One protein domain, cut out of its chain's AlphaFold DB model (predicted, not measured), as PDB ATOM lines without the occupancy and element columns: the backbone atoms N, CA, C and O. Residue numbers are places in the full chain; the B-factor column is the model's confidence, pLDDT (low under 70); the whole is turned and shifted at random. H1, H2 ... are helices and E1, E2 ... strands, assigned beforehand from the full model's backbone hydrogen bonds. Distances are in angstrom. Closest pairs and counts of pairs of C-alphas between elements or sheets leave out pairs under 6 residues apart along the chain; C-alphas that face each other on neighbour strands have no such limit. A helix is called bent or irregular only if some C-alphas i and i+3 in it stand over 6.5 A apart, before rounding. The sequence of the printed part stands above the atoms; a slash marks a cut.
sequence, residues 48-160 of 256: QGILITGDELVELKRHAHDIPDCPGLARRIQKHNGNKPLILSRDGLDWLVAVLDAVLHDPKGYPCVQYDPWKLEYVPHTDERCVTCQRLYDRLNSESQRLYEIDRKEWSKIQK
ATOM      1  N   GLN A  48     213.262 266.674 219.665       85.38
ATOM      2  CA  GLN A  48     212.266 266.156 220.592       85.38
ATOM      3  C   GLN A  48     212.954 265.722 221.881       85.38
ATOM      4  O   GLN A  48     213.973 265.034 221.857       85.38
ATOM      5  N   GLY A  49     212.406 266.140 223.021       91.75
ATOM      6  CA  GLY A  49     212.820 265.631 224.323       91.75
ATOM      7  C   GLY A  49     212.022 264.384 224.664       91.75
ATOM      8  O   GLY A  49     210.804 264.471 224.810       91.75
ATOM      9  N   ILE A  50     212.698 263.246 224.812       92.94
ATOM     10  CA  ILE A  50     212.080 261.991 225.255       92.94
ATOM     11  C   ILE A  50     212.664 261.635 226.619       92.94
ATOM     12  O   ILE A  50     213.881 261.551 226.777       92.94
ATOM     13  N   LEU A  51     211.808 261.473 227.627       96.06
ATOM     14  CA  LEU A  51     212.233 261.027 228.950       96.06
ATOM     15  C   LEU A  51     212.384 259.503 228.931       96.06
ATOM     16  O   LEU A  51     211.410 258.798 228.687       96.06
ATOM     17  N   ILE A  52     213.603 259.016 229.161       94.44
ATOM     18  CA  ILE A  52     213.926 257.585 229.203       94.44
ATOM     19  C   ILE A  52     214.506 257.295 230.586       94.44
ATOM     20  O   ILE A  52     215.542 257.850 230.957       94.44
ATOM     21  N   THR A  53     213.823 256.460 231.365       96.25
ATOM     22  CA  THR A  53     214.099 256.232 232.794       96.25
ATOM     23  C   THR A  53     214.043 254.755 233.152       96.25
ATOM     24  O   THR A  53     213.453 253.965 232.424       96.25
ATOM     25  N   GLY A  54     214.609 254.396 234.309       95.69
ATOM     26  CA  GLY A  54     214.506 253.041 234.855       95.69
ATOM     27  C   GLY A  54     215.121 251.994 233.929       95.69
ATOM     28  O   GLY A  54     216.197 252.214 233.368       95.69
ATOM     29  N   ASP A  55     214.414 250.882 233.754       95.25
ATOM     30  CA  ASP A  55     214.896 249.713 233.012       95.25
ATOM     31  C   ASP A  55     215.107 250.006 231.521       95.25
ATOM     32  O   ASP A  55     216.067 249.529 230.920       95.25
ATOM     33  N   GLU A  56     214.293 250.889 230.934       94.62
ATOM     34  CA  GLU A  56     214.467 251.329 229.545       94.62
ATOM     35  C   GLU A  56     215.822 252.013 229.331       94.62
ATOM     36  O   GLU A  56     216.470 251.825 228.303       94.62
ATOM     37  N   LEU A  57     216.271 252.815 230.304       95.88
ATOM     38  CA  LEU A  57     217.564 253.488 230.217       95.88
ATOM     39  C   LEU A  57     218.719 252.495 230.364       95.88
ATOM     40  O   LEU A  57     219.760 252.673 229.730       95.88
ATOM     41  N   VAL A  58     218.553 251.473 231.203       95.44
ATOM     42  CA  VAL A  58     219.555 250.414 231.375       95.44
ATOM     43  C   VAL A  58     219.734 249.644 230.068       95.44
ATOM     44  O   VAL A  58     220.867 249.502 229.605       95.44
ATOM     45  N   GLU A  59     218.636 249.235 229.430       93.56
ATOM     46  CA  GLU A  59     218.688 248.531 228.144       93.56
ATOM     47  C   GLU A  59     219.210 249.437 227.017       93.56
ATOM     48  O   GLU A  59     220.086 249.033 226.257       93.56
ATOM     49  N   LEU A  60     218.800 250.708 226.964       94.38
ATOM     50  CA  LEU A  60     219.335 251.653 225.979       94.38
ATOM     51  C   LEU A  60     220.854 251.851 226.118       94.38
ATOM     52  O   LEU A  60     221.566 251.972 225.122       94.38
ATOM     53  N   LYS A  61     221.374 251.903 227.351       95.44
ATOM     54  CA  LYS A  61     222.816 252.033 227.595       95.44
ATOM     55  C   LYS A  61     223.593 250.784 227.208       95.44
ATOM     56  O   LYS A  61     224.735 250.926 226.775       95.44
ATOM     57  N   ARG A  62     222.997 249.597 227.360       92.88
ATOM     58  CA  ARG A  62     223.614 248.329 226.954       92.88
ATOM     59  C   ARG A  62     223.960 248.355 225.464       92.88
ATOM     60  O   ARG A  62     225.100 248.069 225.129       92.88
ATOM     61  N   HIS A  63     223.040 248.819 224.622       90.88
ATOM     62  CA  HIS A  63     223.205 248.857 223.157       90.88
ATOM     63  C   HIS A  63     223.793 250.165 222.631       90.88
ATOM     64  O   HIS A  63     223.869 250.392 221.429       90.88
ATOM     65  N   ALA A  64     224.237 251.063 223.515       89.38
ATOM     66  CA  ALA A  64     224.760 252.363 223.101       89.38
ATOM     67  C   ALA A  64     226.039 252.264 222.250       89.38
ATOM     68  O   ALA A  64     226.386 253.233 221.580       89.38
ATOM     69  N   HIS A  65     226.746 251.134 222.317       86.31
ATOM     70  CA  HIS A  65     227.954 250.857 221.543       86.31
ATOM     71  C   HIS A  65     227.659 250.353 220.123       86.31
ATOM     72  O   HIS A  65     228.493 250.543 219.245       86.31
ATOM     73  N   ASP A  66     226.467 249.794 219.897       86.38
ATOM     74  CA  ASP A  66     225.998 249.320 218.588       86.38
ATOM     75  C   ASP A  66     225.405 250.450 217.737       86.38
ATOM     76  O   ASP A  66     225.084 250.268 216.564       86.38
ATOM     77  N   ILE A  67     225.242 251.639 218.328       85.00
ATOM     78  CA  ILE A  67     224.770 252.818 217.615       85.00
ATOM     79  C   ILE A  67     225.899 253.287 216.689       85.00
ATOM     80  O   ILE A  67     226.936 253.724 217.197       85.00
ATOM     81  N   PRO A  68     225.709 253.255 215.354       79.00
ATOM     82  CA  PRO A  68     226.707 253.759 214.415       79.00
ATOM     83  C   PRO A  68     226.993 255.230 214.705       79.00
ATOM     84  O   PRO A  68     226.143 255.906 215.285       79.00
ATOM     85  N   ASP A  69     228.172 255.721 214.303       68.69
ATOM     86  CA  ASP A  69     228.727 257.040 214.653       68.69
ATOM     87  C   ASP A  69     227.834 258.232 214.236       68.69
ATOM     88  O   ASP A  69     228.131 259.031 213.348       68.69
ATOM     89  N   CYS A  70     226.716 258.402 214.935       75.56
ATOM     90  CA  CYS A  70     225.909 259.597 214.957       75.56
ATOM     91  C   CYS A  70     226.596 260.546 215.948       75.56
ATOM     92  O   CYS A  70     226.793 260.171 217.113       75.56
ATOM     93  N   PRO A  71     226.995 261.759 215.526       75.56
ATOM     94  CA  PRO A  71     227.934 262.596 216.265       75.56
ATOM     95  C   PRO A  71     227.504 262.815 217.721       75.56
ATOM     96  O   PRO A  71     226.575 263.561 218.036       75.56
ATOM     97  N   GLY A  72     228.209 262.136 218.630       84.31
ATOM     98  CA  GLY A  72     228.028 262.236 220.076       84.31
ATOM     99  C   GLY A  72     226.777 261.559 220.651       84.31
ATOM    100  O   GLY A  72     226.564 261.686 221.855       84.31
ATOM    101  N   LEU A  73     225.959 260.845 219.868       90.06
ATOM    102  CA  LEU A  73     224.716 260.231 220.361       90.06
ATOM    103  C   LEU A  73     224.984 259.152 221.420       90.06
ATOM    104  O   LEU A  73     224.470 259.258 222.535       90.06
ATOM    105  N   ALA A  74     225.865 258.193 221.123       90.56
ATOM    106  CA  ALA A  74     226.286 257.153 222.065       90.56
ATOM    107  C   ALA A  74     226.811 257.753 223.384       90.56
ATOM    108  O   ALA A  74     226.349 257.411 224.475       90.56
ATOM    109  N   ARG A  75     227.699 258.756 223.298       91.19
ATOM    110  CA  ARG A  75     228.249 259.461 224.472       91.19
ATOM    111  C   ARG A  75     227.162 260.149 225.302       91.19
ATOM    112  O   ARG A  75     227.237 260.169 226.533       91.19
ATOM    113  N   ARG A  76     226.157 260.738 224.649       93.06
ATOM    114  CA  ARG A  76     225.031 261.408 225.320       93.06
ATOM    115  C   ARG A  76     224.136 260.410 226.043       93.06
ATOM    116  O   ARG A  76     223.737 260.700 227.167       93.06
ATOM    117  N   ILE A  77     223.877 259.253 225.435       94.19
ATOM    118  CA  ILE A  77     223.112 258.153 226.038       94.19
ATOM    119  C   ILE A  77     223.849 257.594 227.253       94.19
ATOM    120  O   ILE A  77     223.267 257.505 228.333       94.19
ATOM    121  N   GLN A  78     225.150 257.313 227.134       93.94
ATOM    122  CA  GLN A  78     225.948 256.814 228.258       93.94
ATOM    123  C   GLN A  78     225.952 257.784 229.451       93.94
ATOM    124  O   GLN A  78     225.768 257.364 230.598       93.94
ATOM    125  N   LYS A  79     226.089 259.093 229.187       95.25
ATOM    126  CA  LYS A  79     226.058 260.150 230.214       95.25
ATOM    127  C   LYS A  79     224.655 260.414 230.780       95.25
ATOM    128  O   LYS A  79     224.527 261.063 231.818       95.25
ATOM    129  N   HIS A  80     223.598 259.953 230.115       95.56
ATOM    130  CA  HIS A  80     222.227 260.202 230.536       95.56
ATOM    131  C   HIS A  80     221.918 259.511 231.869       95.56
ATOM    132  O   HIS A  80     222.259 258.348 232.062       95.56
ATOM    133  N   ASN A  81     221.273 260.209 232.801       94.69
ATOM    134  CA  ASN A  81     220.943 259.675 234.127       94.69
ATOM    135  C   ASN A  81     219.438 259.452 234.345       94.69
ATOM    136  O   ASN A  81     219.051 259.075 235.442       94.69
ATOM    137  N   GLY A  82     218.601 259.719 233.337       93.75
ATOM    138  CA  GLY A  82     217.144 259.580 233.411       93.75
ATOM    139  C   GLY A  82     216.417 260.757 234.068       93.75
ATOM    140  O   GLY A  82     215.202 260.843 233.995       93.75
ATOM    141  N   ASN A  83     217.122 261.729 234.654       94.75
ATOM    142  CA  ASN A  83     216.460 262.834 235.366       94.75
ATOM    143  C   ASN A  83     215.975 263.960 234.441       94.75
ATOM    144  O   ASN A  83     215.302 264.887 234.887       94.75
ATOM    145  N   LYS A  84     216.381 263.949 233.170       94.88
ATOM    146  CA  LYS A  84     216.049 264.984 232.184       94.88
ATOM    147  C   LYS A  84     215.607 264.312 230.890       94.88
ATOM    148  O   LYS A  84     216.060 263.208 230.632       94.88
ATOM    149  N   PRO A  85     214.802 264.959 230.041       95.31
ATOM    150  CA  PRO A  85     214.542 264.450 228.701       95.31
ATOM    151  C   PRO A  85     215.829 264.387 227.869       95.31
ATOM    152  O   PRO A  85     216.636 265.324 227.866       95.31
ATOM    153  N   LEU A  86     216.025 263.290 227.145       93.81
ATOM    154  CA  LEU A  86     217.071 263.164 226.143       93.81
ATOM    155  C   LEU A  86     216.617 263.902 224.880       93.81
ATOM    156  O   LEU A  86     215.625 263.536 224.259       93.81
ATOM    157  N   ILE A  87     217.333 264.968 224.523       93.31
ATOM    158  CA  ILE A  87     217.019 265.760 223.329       93.31
ATOM    159  C   ILE A  87     217.549 265.038 222.092       93.31
ATOM    160  O   ILE A  87     218.755 265.012 221.852       93.31
ATOM    161  N   LEU A  88     216.683 264.453 221.288       91.81
ATOM    162  CA  LEU A  88     217.079 263.740 220.082       91.81
ATOM    163  C   LEU A  88     216.727 264.571 218.853       91.81
ATOM    164  O   LEU A  88     215.669 265.197 218.794       91.81
ATOM    165  N   SER A  89     217.643 264.599 217.884       90.38
ATOM    166  CA  SER A  89     217.270 264.959 216.523       90.38
ATOM    167  C   SER A  89     216.458 263.814 215.930       90.38
ATOM    168  O   SER A  89     216.589 262.666 216.357       90.38
ATOM    169  N   ARG A  90     215.674 264.124 214.902       89.31
ATOM    170  CA  ARG A  90     214.986 263.122 214.090       89.31
ATOM    171  C   ARG A  90     215.914 261.985 213.640       89.31
ATOM    172  O   ARG A  90     215.611 260.833 213.908       89.31
ATOM    173  N   ASP A  91     217.068 262.304 213.056       88.25
ATOM    174  CA  ASP A  91     218.013 261.271 212.608       88.25
ATOM    175  C   ASP A  91     218.532 260.431 213.777       88.25
ATOM    176  O   ASP A  91     218.660 259.219 213.663       88.25
ATOM    177  N   GLY A  92     218.800 261.063 214.925       90.69
ATOM    178  CA  GLY A  92     219.226 260.343 216.121       90.69
ATOM    179  C   GLY A  92     218.153 259.385 216.639       90.69
ATOM    180  O   GLY A  92     218.488 258.310 217.122       90.69
ATOM    181  N   LEU A  93     216.875 259.748 216.515       92.56
ATOM    182  CA  LEU A  93     215.758 258.876 216.861       92.56
ATOM    183  C   LEU A  93     215.609 257.721 215.859       92.56
ATOM    184  O   LEU A  93     215.465 256.582 216.288       92.56
ATOM    185  N   ASP A  94     215.718 257.994 214.557       91.38
ATOM    186  CA  ASP A  94     215.657 256.973 213.499       91.38
ATOM    187  C   ASP A  94     216.785 255.936 213.663       91.38
ATOM    188  O   ASP A  94     216.552 254.735 213.536       91.38
ATOM    189  N   TRP A  95     217.989 256.383 214.037       91.25
ATOM    190  CA  TRP A  95     219.101 255.490 214.369       91.25
ATOM    191  C   TRP A  95     218.822 254.620 215.590       91.25
ATOM    192  O   TRP A  95     219.104 253.426 215.558       91.25
ATOM    193  N   LEU A  96     218.254 255.187 216.658       93.25
ATOM    194  CA  LEU A  96     217.892 254.407 217.841       93.25
ATOM    195  C   LEU A  96     216.850 253.341 217.531       93.25
ATOM    196  O   LEU A  96     216.981 252.215 217.998       93.25
ATOM    197  N   VAL A  97     215.838 253.689 216.737       94.62
ATOM    198  CA  VAL A  97     214.809 252.743 216.300       94.62
ATOM    199  C   VAL A  97     215.443 251.616 215.487       94.62
ATOM    200  O   VAL A  97     215.180 250.460 215.784       94.62
ATOM    201  N   ALA A  98     216.326 251.927 214.533       92.12
ATOM    202  CA  ALA A  98     217.001 250.919 213.713       92.12
ATOM    203  C   ALA A  98     217.910 249.981 214.527       92.12
ATOM    204  O   ALA A  98     217.935 248.780 214.279       92.12
ATOM    205  N   VAL A  99     218.640 250.514 215.511       92.69
ATOM    206  CA  VAL A  99     219.504 249.709 216.390       92.69
ATOM    207  C   VAL A  99     218.663 248.802 217.280       92.69
ATOM    208  O   VAL A  99     218.942 247.613 217.357       92.69
ATOM    209  N   LEU A 100     217.613 249.331 217.915       92.69
ATOM    210  CA  LEU A 100     216.725 248.519 218.749       92.69
ATOM    211  C   LEU A 100     215.993 247.450 217.932       92.69
ATOM    212  O   LEU A 100     215.845 246.336 218.416       92.69
ATOM    213  N   ASP A 101     215.596 247.758 216.696       92.38
ATOM    214  CA  ASP A 101     215.024 246.781 215.767       92.38
ATOM    215  C   ASP A 101     216.020 245.652 215.478       92.38
ATOM    216  O   ASP A 101     215.699 244.485 215.677       92.38
ATOM    217  N   ALA A 102     217.260 245.982 215.103       90.06
ATOM    218  CA  ALA A 102     218.299 244.987 214.837       90.06
ATOM    219  C   ALA A 102     218.605 244.118 216.068       90.06
ATOM    220  O   ALA A 102     218.746 242.903 215.954       90.06
ATOM    221  N   VAL A 103     218.662 244.739 217.244       90.25
ATOM    222  CA  VAL A 103     218.915 244.079 218.525       90.25
ATOM    223  C   VAL A 103     217.772 243.141 218.921       90.25
ATOM    224  O   VAL A 103     218.027 242.026 219.370       90.25
ATOM    225  N   LEU A 104     216.515 243.560 218.744       88.06
ATOM    226  CA  LEU A 104     215.339 242.724 219.008       88.06
ATOM    227  C   LEU A 104     215.273 241.510 218.072       88.06
ATOM    228  O   LEU A 104     214.744 240.471 218.458       88.06
ATOM    229  N   HIS A 105     215.833 241.625 216.867       85.88
ATOM    230  CA  HIS A 105     215.907 240.539 215.893       85.88
ATOM    231  C   HIS A 105     217.188 239.689 216.002       85.88
ATOM    232  O   HIS A 105     217.304 238.705 215.268       85.88
ATOM    233  N   ASP A 106     218.133 240.015 216.893       84.44
ATOM    234  CA  ASP A 106     219.333 239.200 217.113       84.44
ATOM    235  C   ASP A 106     219.058 238.063 218.121       84.44
ATOM    236  O   ASP A 106     218.933 238.315 219.328       84.44
ATOM    237  N   PRO A 107     219.045 236.789 217.678       78.19
ATOM    238  CA  PRO A 107     218.798 235.650 218.559       78.19
ATOM    239  C   PRO A 107     219.885 235.453 219.629       78.19
ATOM    240  O   PRO A 107     219.647 234.741 220.606       78.19
ATOM    241  N   LYS A 108     221.082 236.045 219.471       80.06
ATOM    242  CA  LYS A 108     222.164 235.957 220.469       80.06
ATOM    243  C   LYS A 108     221.981 236.939 221.622       80.06
ATOM    244  O   LYS A 108     222.260 236.581 222.765       80.06
ATOM    245  N   GLY A 109     221.555 238.165 221.321       73.75
ATOM    246  CA  GLY A 109     221.354 239.224 222.311       73.75
ATOM    247  C   GLY A 109     220.071 239.032 223.114       73.75
ATOM    248  O   GLY A 109     220.085 239.138 224.343       73.75
ATOM    249  N   TYR A 110     218.982 238.693 222.424       75.31
ATOM    250  CA  TYR A 110     217.687 238.427 223.031       75.31
ATOM    251  C   TYR A 110     217.179 237.058 222.568       75.31
ATOM    252  O   TYR A 110     216.492 236.957 221.550       75.31
ATOM    253  N   PRO A 111     217.434 235.982 223.337       62.59
ATOM    254  CA  PRO A 111     216.961 234.640 222.997       62.59
ATOM    255  C   PRO A 111     215.429 234.494 223.086       62.59
ATOM    256  O   PRO A 111     214.912 233.383 222.980       62.59
ATOM    257  N   CYS A 112     214.684 235.596 223.259       61.56
ATOM    258  CA  CYS A 112     213.227 235.618 223.144       61.56
ATOM    259  C   CYS A 112     212.736 235.313 221.719       61.56
ATOM    260  O   CYS A 112     211.555 235.022 221.548       61.56
ATOM    261  N   VAL A 113     213.629 235.311 220.721       55.09
ATOM    262  CA  VAL A 113     213.346 234.852 219.360       55.09
ATOM    263  C   VAL A 113     213.906 233.440 219.178       55.09
ATOM    264  O   VAL A 113     214.984 233.238 218.620       55.09
ATOM    265  N   GLN A 114     213.176 232.421 219.640       54.94
ATOM    266  CA  GLN A 114     213.375 231.086 219.076       54.94
ATOM    267  C   GLN A 114     212.839 231.121 217.644       54.94
ATOM    268  O   GLN A 114     211.633 231.081 217.419       54.94
ATOM    269  N   TYR A 115     213.749 231.228 216.676       53.97
ATOM    270  CA  TYR A 115     213.437 230.955 215.280       53.97
ATOM    271  C   TYR A 115     213.094 229.466 215.170       53.97
ATOM    272  O   TYR A 115     213.988 228.627 215.067       53.97
ATOM    273  N   ASP A 116     211.810 229.129 215.271       58.78
ATOM    274  CA  ASP A 116     211.308 227.820 214.877       58.78
ATOM    275  C   ASP A 116     211.137 227.852 213.349       58.78
ATOM    276  O   ASP A 116     210.240 228.540 212.857       58.78
ATOM    277  N   PRO A 117     211.970 227.136 212.569       61.91
ATOM    278  CA  PRO A 117     211.877 227.142 211.108       61.91
ATOM    279  C   PRO A 117     210.516 226.655 210.587       61.91
ATOM    280  O   PRO A 117     210.218 226.812 209.404       61.91
ATOM    281  N   TRP A 118     209.705 226.042 211.455       63.81
ATOM    282  CA  TRP A 118     208.448 225.388 211.117       63.81
ATOM    283  C   TRP A 118     207.211 226.080 211.704       63.81
ATOM    284  O   TRP A 118     206.091 225.664 211.399       63.81
ATOM    285  N   LYS A 119     207.371 227.152 212.497       55.78
ATOM    286  CA  LYS A 119     206.263 227.980 212.999       55.78
ATOM    287  C   LYS A 119     206.493 229.447 212.652       55.78
ATOM    288  O   LYS A 119     207.413 230.080 213.152       55.78
ATOM    289  N   LEU A 120     205.601 230.005 211.833       52.81
ATOM    290  CA  LEU A 120     205.604 231.428 211.469       52.81
ATOM    291  C   LEU A 120     205.072 232.349 212.584       52.81
ATOM    292  O   LEU A 120     205.000 233.562 212.396       52.81
ATOM    293  N   GLU A 121     204.642 231.784 213.712       52.22
ATOM    294  CA  GLU A 121     204.034 232.534 214.804       52.22
ATOM    295  C   GLU A 121     205.063 232.848 215.889       52.22
ATOM    296  O   GLU A 121     205.650 231.963 216.510       52.22
ATOM    297  N   TYR A 122     205.250 234.147 216.107       56.09
ATOM    298  CA  TYR A 122     206.038 234.725 217.185       56.09
ATOM    299  C   TYR A 122     205.465 234.257 218.530       56.09
ATOM    300  O   TYR A 122     204.335 234.609 218.873       56.09
ATOM    301  N   VAL A 123     206.211 233.464 219.305       53.62
ATOM    302  CA  VAL A 123     205.810 233.104 220.674       53.62
ATOM    303  C   VAL A 123     206.468 234.099 221.632       53.62
ATOM    304  O   VAL A 123     207.654 233.943 221.922       53.62
ATOM    305  N   PRO A 124     205.753 235.118 222.145       51.62
ATOM    306  CA  PRO A 124     206.332 236.056 223.099       51.62
ATOM    307  C   PRO A 124     206.753 235.301 224.364       51.62
ATOM    308  O   PRO A 124     205.915 234.769 225.090       51.62
ATOM    309  N   HIS A 125     208.059 235.226 224.616       58.03
ATOM    310  CA  HIS A 125     208.586 234.705 225.873       58.03
ATOM    311  C   HIS A 125     208.710 235.808 226.927       58.03
ATOM    312  O   HIS A 125     208.994 236.967 226.635       58.03
ATOM    313  N   THR A 126     208.496 235.399 228.175       62.72
ATOM    314  CA  THR A 126     208.336 236.193 229.403       62.72
ATOM    315  C   THR A 126     209.611 236.879 229.911       62.72
ATOM    316  O   THR A 126     209.656 237.249 231.083       62.72
ATOM    317  N   ASP A 127     210.664 237.023 229.097       80.44
ATOM    318  CA  ASP A 127     211.868 237.727 229.548       80.44
ATOM    319  C   ASP A 127     211.551 239.222 229.668       80.44
ATOM    320  O   ASP A 127     211.303 239.916 228.677       80.44
ATOM    321  N   GLU A 128     211.561 239.711 230.906       84.62
ATOM    322  CA  GLU A 128     211.305 241.106 231.253       84.62
ATOM    323  C   GLU A 128     212.190 242.069 230.448       84.62
ATOM    324  O   GLU A 128     211.751 243.172 230.109       84.62
ATOM    325  N   ARG A 129     213.403 241.649 230.057       86.31
ATOM    326  CA  ARG A 129     214.314 242.457 229.234       86.31
ATOM    327  C   ARG A 129     213.819 242.625 227.807       86.31
ATOM    328  O   ARG A 129     213.837 243.739 227.291       86.31
ATOM    329  N   CYS A 130     213.365 241.540 227.179       85.44
ATOM    330  CA  CYS A 130     212.822 241.575 225.821       85.44
ATOM    331  C   CYS A 130     211.551 242.436 225.788       85.44
ATOM    332  O   CYS A 130     211.426 243.330 224.954       85.44
ATOM    333  N   VAL A 131     210.673 242.274 226.785       88.06
ATOM    334  CA  VAL A 131     209.470 243.107 226.945       88.06
ATOM    335  C   VAL A 131     209.825 244.586 227.132       88.06
ATOM    336  O   VAL A 131     209.181 245.456 226.546       88.06
ATOM    337  N   THR A 132     210.849 244.894 227.929       91.81
ATOM    338  CA  THR A 132     211.295 246.278 228.162       91.81
ATOM    339  C   THR A 132     211.894 246.901 226.901       91.81
ATOM    340  O   THR A 132     211.554 248.035 226.560       91.81
ATOM    341  N   CYS A 133     212.735 246.158 226.179       91.00
ATOM    342  CA  CYS A 133     213.329 246.605 224.921       91.00
ATOM    343  C   CYS A 133     212.255 246.842 223.845       91.00
ATOM    344  O   CYS A 133     212.246 247.900 223.217       91.00
ATOM    345  N   GLN A 134     211.282 245.930 223.714       91.00
ATOM    346  CA  GLN A 134     210.152 246.077 222.793       91.00
ATOM    347  C   GLN A 134     209.320 247.326 223.109       91.00
ATOM    348  O   GLN A 134     209.040 248.123 222.219       91.00
ATOM    349  N   ARG A 135     208.979 247.557 224.385       93.19
ATOM    350  CA  ARG A 135     208.243 248.765 224.803       93.19
ATOM    351  C   ARG A 135     209.002 250.047 224.466       93.19
ATOM    352  O   ARG A 135     208.395 251.020 224.015       93.19
ATOM    353  N   LEU A 136     210.319 250.052 224.681       94.62
ATOM    354  CA  LEU A 136     211.166 251.183 224.321       94.62
ATOM    355  C   LEU A 136     211.166 251.409 222.805       94.62
ATOM    356  O   LEU A 136     210.976 252.546 222.370       94.62
ATOM    357  N   TYR A 137     211.337 250.346 222.016       94.62
ATOM    358  CA  TYR A 137     211.275 250.398 220.558       94.62
ATOM    359  C   TYR A 137     209.937 250.959 220.071       94.62
ATOM    360  O   TYR A 137     209.935 251.959 219.356       94.62
ATOM    361  N   ASP A 138     208.807 250.403 220.514       94.00
ATOM    362  CA  ASP A 138     207.471 250.826 220.079       94.00
ATOM    363  C   ASP A 138     207.239 252.316 220.355       94.00
ATOM    364  O   ASP A 138     206.718 253.055 219.511       94.00
ATOM    365  N   ARG A 139     207.680 252.791 221.529       95.69
ATOM    366  CA  ARG A 139     207.568 254.202 221.910       95.69
ATOM    367  C   ARG A 139     208.455 255.103 221.051       95.69
ATOM    368  O   ARG A 139     207.983 256.137 220.577       95.69
ATOM    369  N   LEU A 140     209.725 254.744 220.850       95.06
ATOM    370  CA  LEU A 140     210.650 255.535 220.027       95.06
ATOM    371  C   LEU A 140     210.233 255.535 218.549       95.06
ATOM    372  O   LEU A 140     210.300 256.578 217.902       95.06
ATOM    373  N   ASN A 141     209.737 254.406 218.042       95.19
ATOM    374  CA  ASN A 141     209.208 254.268 216.688       95.19
ATOM    375  C   ASN A 141     207.955 255.136 216.495       95.19
ATOM    376  O   ASN A 141     207.865 255.887 215.526       95.19
ATOM    377  N   SER A 142     207.031 255.129 217.462       94.75
ATOM    378  CA  SER A 142     205.839 255.990 217.436       94.75
ATOM    379  C   SER A 142     206.204 257.480 217.391       94.75
ATOM    380  O   SER A 142     205.638 258.246 216.607       94.75
ATOM    381  N   GLU A 143     207.190 257.906 218.185       94.50
ATOM    382  CA  GLU A 143     207.679 259.291 218.160       94.50
ATOM    383  C   GLU A 143     208.419 259.627 216.852       94.50
ATOM    384  O   GLU A 143     208.223 260.716 216.306       94.50
ATOM    385  N   SER A 144     209.201 258.695 216.290       92.75
ATOM    386  CA  SER A 144     209.838 258.864 214.972       92.75
ATOM    387  C   SER A 144     208.790 259.075 213.878       92.75
ATOM    388  O   SER A 144     208.865 260.048 213.117       92.75
ATOM    389  N   GLN A 145     207.753 258.233 213.842       92.75
ATOM    390  CA  GLN A 145     206.654 258.345 212.882       92.75
ATOM    391  C   GLN A 145     205.906 259.673 213.025       92.75
ATOM    392  O   GLN A 145     205.659 260.367 212.034       92.75
ATOM    393  N   ARG A 146     205.615 260.089 214.259       93.06
ATOM    394  CA  ARG A 146     204.979 261.381 214.534       93.06
ATOM    395  C   ARG A 146     205.812 262.552 214.003       93.06
ATOM    396  O   ARG A 146     205.263 263.440 213.342       93.06
ATOM    397  N   LEU A 147     207.122 262.571 214.258       90.12
ATOM    398  CA  LEU A 147     208.020 263.609 213.735       90.12
ATOM    399  C   LEU A 147     208.097 263.568 212.205       90.12
ATOM    400  O   LEU A 147     208.055 264.615 211.557       90.12
ATOM    401  N   TYR A 148     208.127 262.370 211.612       87.94
ATOM    402  CA  TYR A 148     208.087 262.192 210.163       87.94
ATOM    403  C   TYR A 148     206.846 262.841 209.538       87.94
ATOM    404  O   TYR A 148     206.955 263.531 208.520       87.94
ATOM    405  N   GLU A 149     205.672 262.653 210.135       90.62
ATOM    406  CA  GLU A 149     204.435 263.250 209.637       90.62
ATOM    407  C   GLU A 149     204.413 264.773 209.746       90.62
ATOM    408  O   GLU A 149     203.949 265.447 208.818       90.62
ATOM    409  N   ILE A 150     204.902 265.322 210.861       89.88
ATOM    410  CA  ILE A 150     205.015 266.772 211.061       89.88
ATOM    411  C   ILE A 150     205.922 267.362 209.979       89.88
ATOM    412  O   ILE A 150     205.499 268.262 209.248       89.88
ATOM    413  N   ASP A 151     207.115 266.794 209.803       87.00
ATOM    414  CA  ASP A 151     208.070 267.219 208.780       87.00
ATOM    415  C   ASP A 151     207.478 267.103 207.371       87.00
ATOM    416  O   ASP A 151     207.641 268.000 206.545       87.00
ATOM    417  N   ARG A 152     206.757 266.014 207.072       87.62
ATOM    418  CA  ARG A 152     206.093 265.815 205.774       87.62
ATOM    419  C   ARG A 152     205.062 266.912 205.504       87.62
ATOM    420  O   ARG A 152     205.014 267.447 204.392       87.62
ATOM    421  N   LYS A 153     204.242 267.257 206.502       90.25
ATOM    422  CA  LYS A 153     203.226 268.317 206.401       90.25
ATOM    423  C   LYS A 153     203.880 269.688 206.218       90.25
ATOM    424  O   LYS A 153     203.470 270.430 205.325       90.25
ATOM    425  N   GLU A 154     204.902 270.015 207.005       89.12
ATOM    426  CA  GLU A 154     205.639 271.280 206.878       89.12
ATOM    427  C   GLU A 154     206.357 271.391 205.532       89.12
ATOM    428  O   GLU A 154     206.248 272.412 204.851       89.12
ATOM    429  N   TRP A 155     206.994 270.317 205.070       84.25
ATOM    430  CA  TRP A 155     207.666 270.299 203.776       84.25
ATOM    431  C   TRP A 155     206.687 270.509 202.615       84.25
ATOM    432  O   TRP A 155     206.946 271.318 201.724       84.25
ATOM    433  N   SER A 156     205.504 269.887 202.666       87.25
ATOM    434  CA  SER A 156     204.437 270.143 201.691       87.25
ATOM    435  C   SER A 156     203.994 271.614 201.687       87.25
ATOM    436  O   SER A 156     203.791 272.202 200.620       87.25
ATOM    437  N   LYS A 157     203.881 272.251 202.861       89.62
ATOM    438  CA  LYS A 157     203.559 273.685 202.962       89.62
ATOM    439  C   LYS A 157     204.664 274.555 202.364       89.62
ATOM    440  O   LYS A 157     204.349 275.516 201.661       89.62
ATOM    441  N   ILE A 158     205.933 274.239 202.629       88.12
ATOM    442  CA  ILE A 158     207.089 274.964 202.082       88.12
ATOM    443  C   ILE A 158     207.090 274.878 200.555       88.12
ATOM    444  O   ILE A 158     207.112 275.919 199.904       88.12
ATOM    445  N   GLN A 159     206.939 273.677 199.992       86.38
ATOM    446  CA  GLN A 159     206.879 273.465 198.543       86.38
ATOM    447  C   GLN A 159     205.738 274.255 197.890       86.38
ATOM    448  O   GLN A 159     205.943 274.962 196.906       86.38
ATOM    449  N   LYS A 160     204.538 274.243 198.486       89.56
ATOM    450  CA  LYS A 160     203.408 275.057 198.001       89.56
ATOM    451  C   LYS A 160     203.710 276.560 198.044       89.56
ATOM    452  O   LYS A 160     203.353 277.290 197.116       89.56
TER     453      LYS A 160
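Overview. This is residues 48 to 160 of the 256 residues of an uncharacterized protein of Planctomycetes bacterium (UniProt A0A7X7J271). One long helix, H4, runs nearly the length of the domain, and H3 folds back beside its first half and middle as a helical hairpin; H1 crosses one side of this hairpin, H2 packs on H1, and a tiny two-stranded ribbon of E1 and E2 leads directly into H3. Two parts stick out of the body: residues 116 to 121 in the loop between H3 and H4, and residues 152 to 160 at the end of H4. The printed part has 113 residues with four named helices and two named strands in the order E1, H1, H2, E2, H3, H4; the class is mostly helix, and the sheet, in the order E1, E2, is antiparallel. The whole is only just compact, close to loose, with a radius of gyration of the C-alphas of 16.0 A and spans of 52 by 34 by 23 A.

Along the chain. The sheet is made of E1, residues 48 to 50, and E2, residues 86 to 89, which is 9.8 A from first to last C-alpha. E1 begins at C-alpha 48, at (212.266, 266.156, 220.592). H3 is residues 90 to 104, 21.0 A long, from C-alpha 90 at (214.986, 263.122, 214.090). H4 is residues 128 to 160, 48.2 A long, and its last C-alpha, 160, is at (203.408, 275.057, 198.001). H1 is residues 55 to 65, 17.4 A long; it is irregular, with C-alphas 62 and 65 7.4 A apart. H2 is residues 73 to 79, 9.9 A long.

Arrangement. E1 and E2 are antiparallel neighbours, with 144 degrees between their directions. The C-alphas of Gly 49 and Ile 87 face each other at 4.3 A; N 50 and O 86 are within hydrogen-bond range at 3.0 A, and N 88 and O 48 at 2.8 A. E2 and H3 are joined by a tight link with 0 residues between them. E1 and H4 are near each other, with 6 pairs of C-alphas within 10 A, while E2 and H4 are apart. H3 and H4 form a helical hairpin: they touch, the closest C-alphas being those of Val 97 and Asn 141 at 5.8 A, and run opposite ways at a shallow tilt of 32 degrees, only just short of steep. H1 is the hub, touching H2, H3 and H4. It touches residues 129 to 136 of H4, about perpendicular at 73 degrees; the closest C-alphas are those of Glu 56 and Thr 132, 6.1 A apart. H1 and H3 only just touch, with 3 pairs of C-alphas within 8 A, through residues 99 to 103 of H3; the closest C-alphas are those of His 63 and Val 99 at 7.8 A, and the lines stand about perpendicular at 85 degrees. H1 and H2 touch, with the C-alphas of Ala 64 and Ala 74 closest at 5.1 A, and run opposite ways at a steep tilt of 51 degrees. H2 and H3 are close but not clearly touching, the closest C-alphas being those of Leu 73 and Gly 92 at 6.9 A; H2 and H4 are apart. In H2, H3 and H4 every O i to N i+4 pair is within hydrogen-bond range; in H1 it is 6 of 7.

Size, cuts and confidence. The two C-alphas farthest apart are those of Trp 118 and Lys 160, at 51.6 A. Without the stretches that stand free, the body spans 36 by 30 by 24 A. The printed part has no cut. The link from H3 to H4, residues 105 to 127, is long. The mean pLDDT of the printed part is 85.4; it is under 70 at residue 69 and at residues 111 to 126.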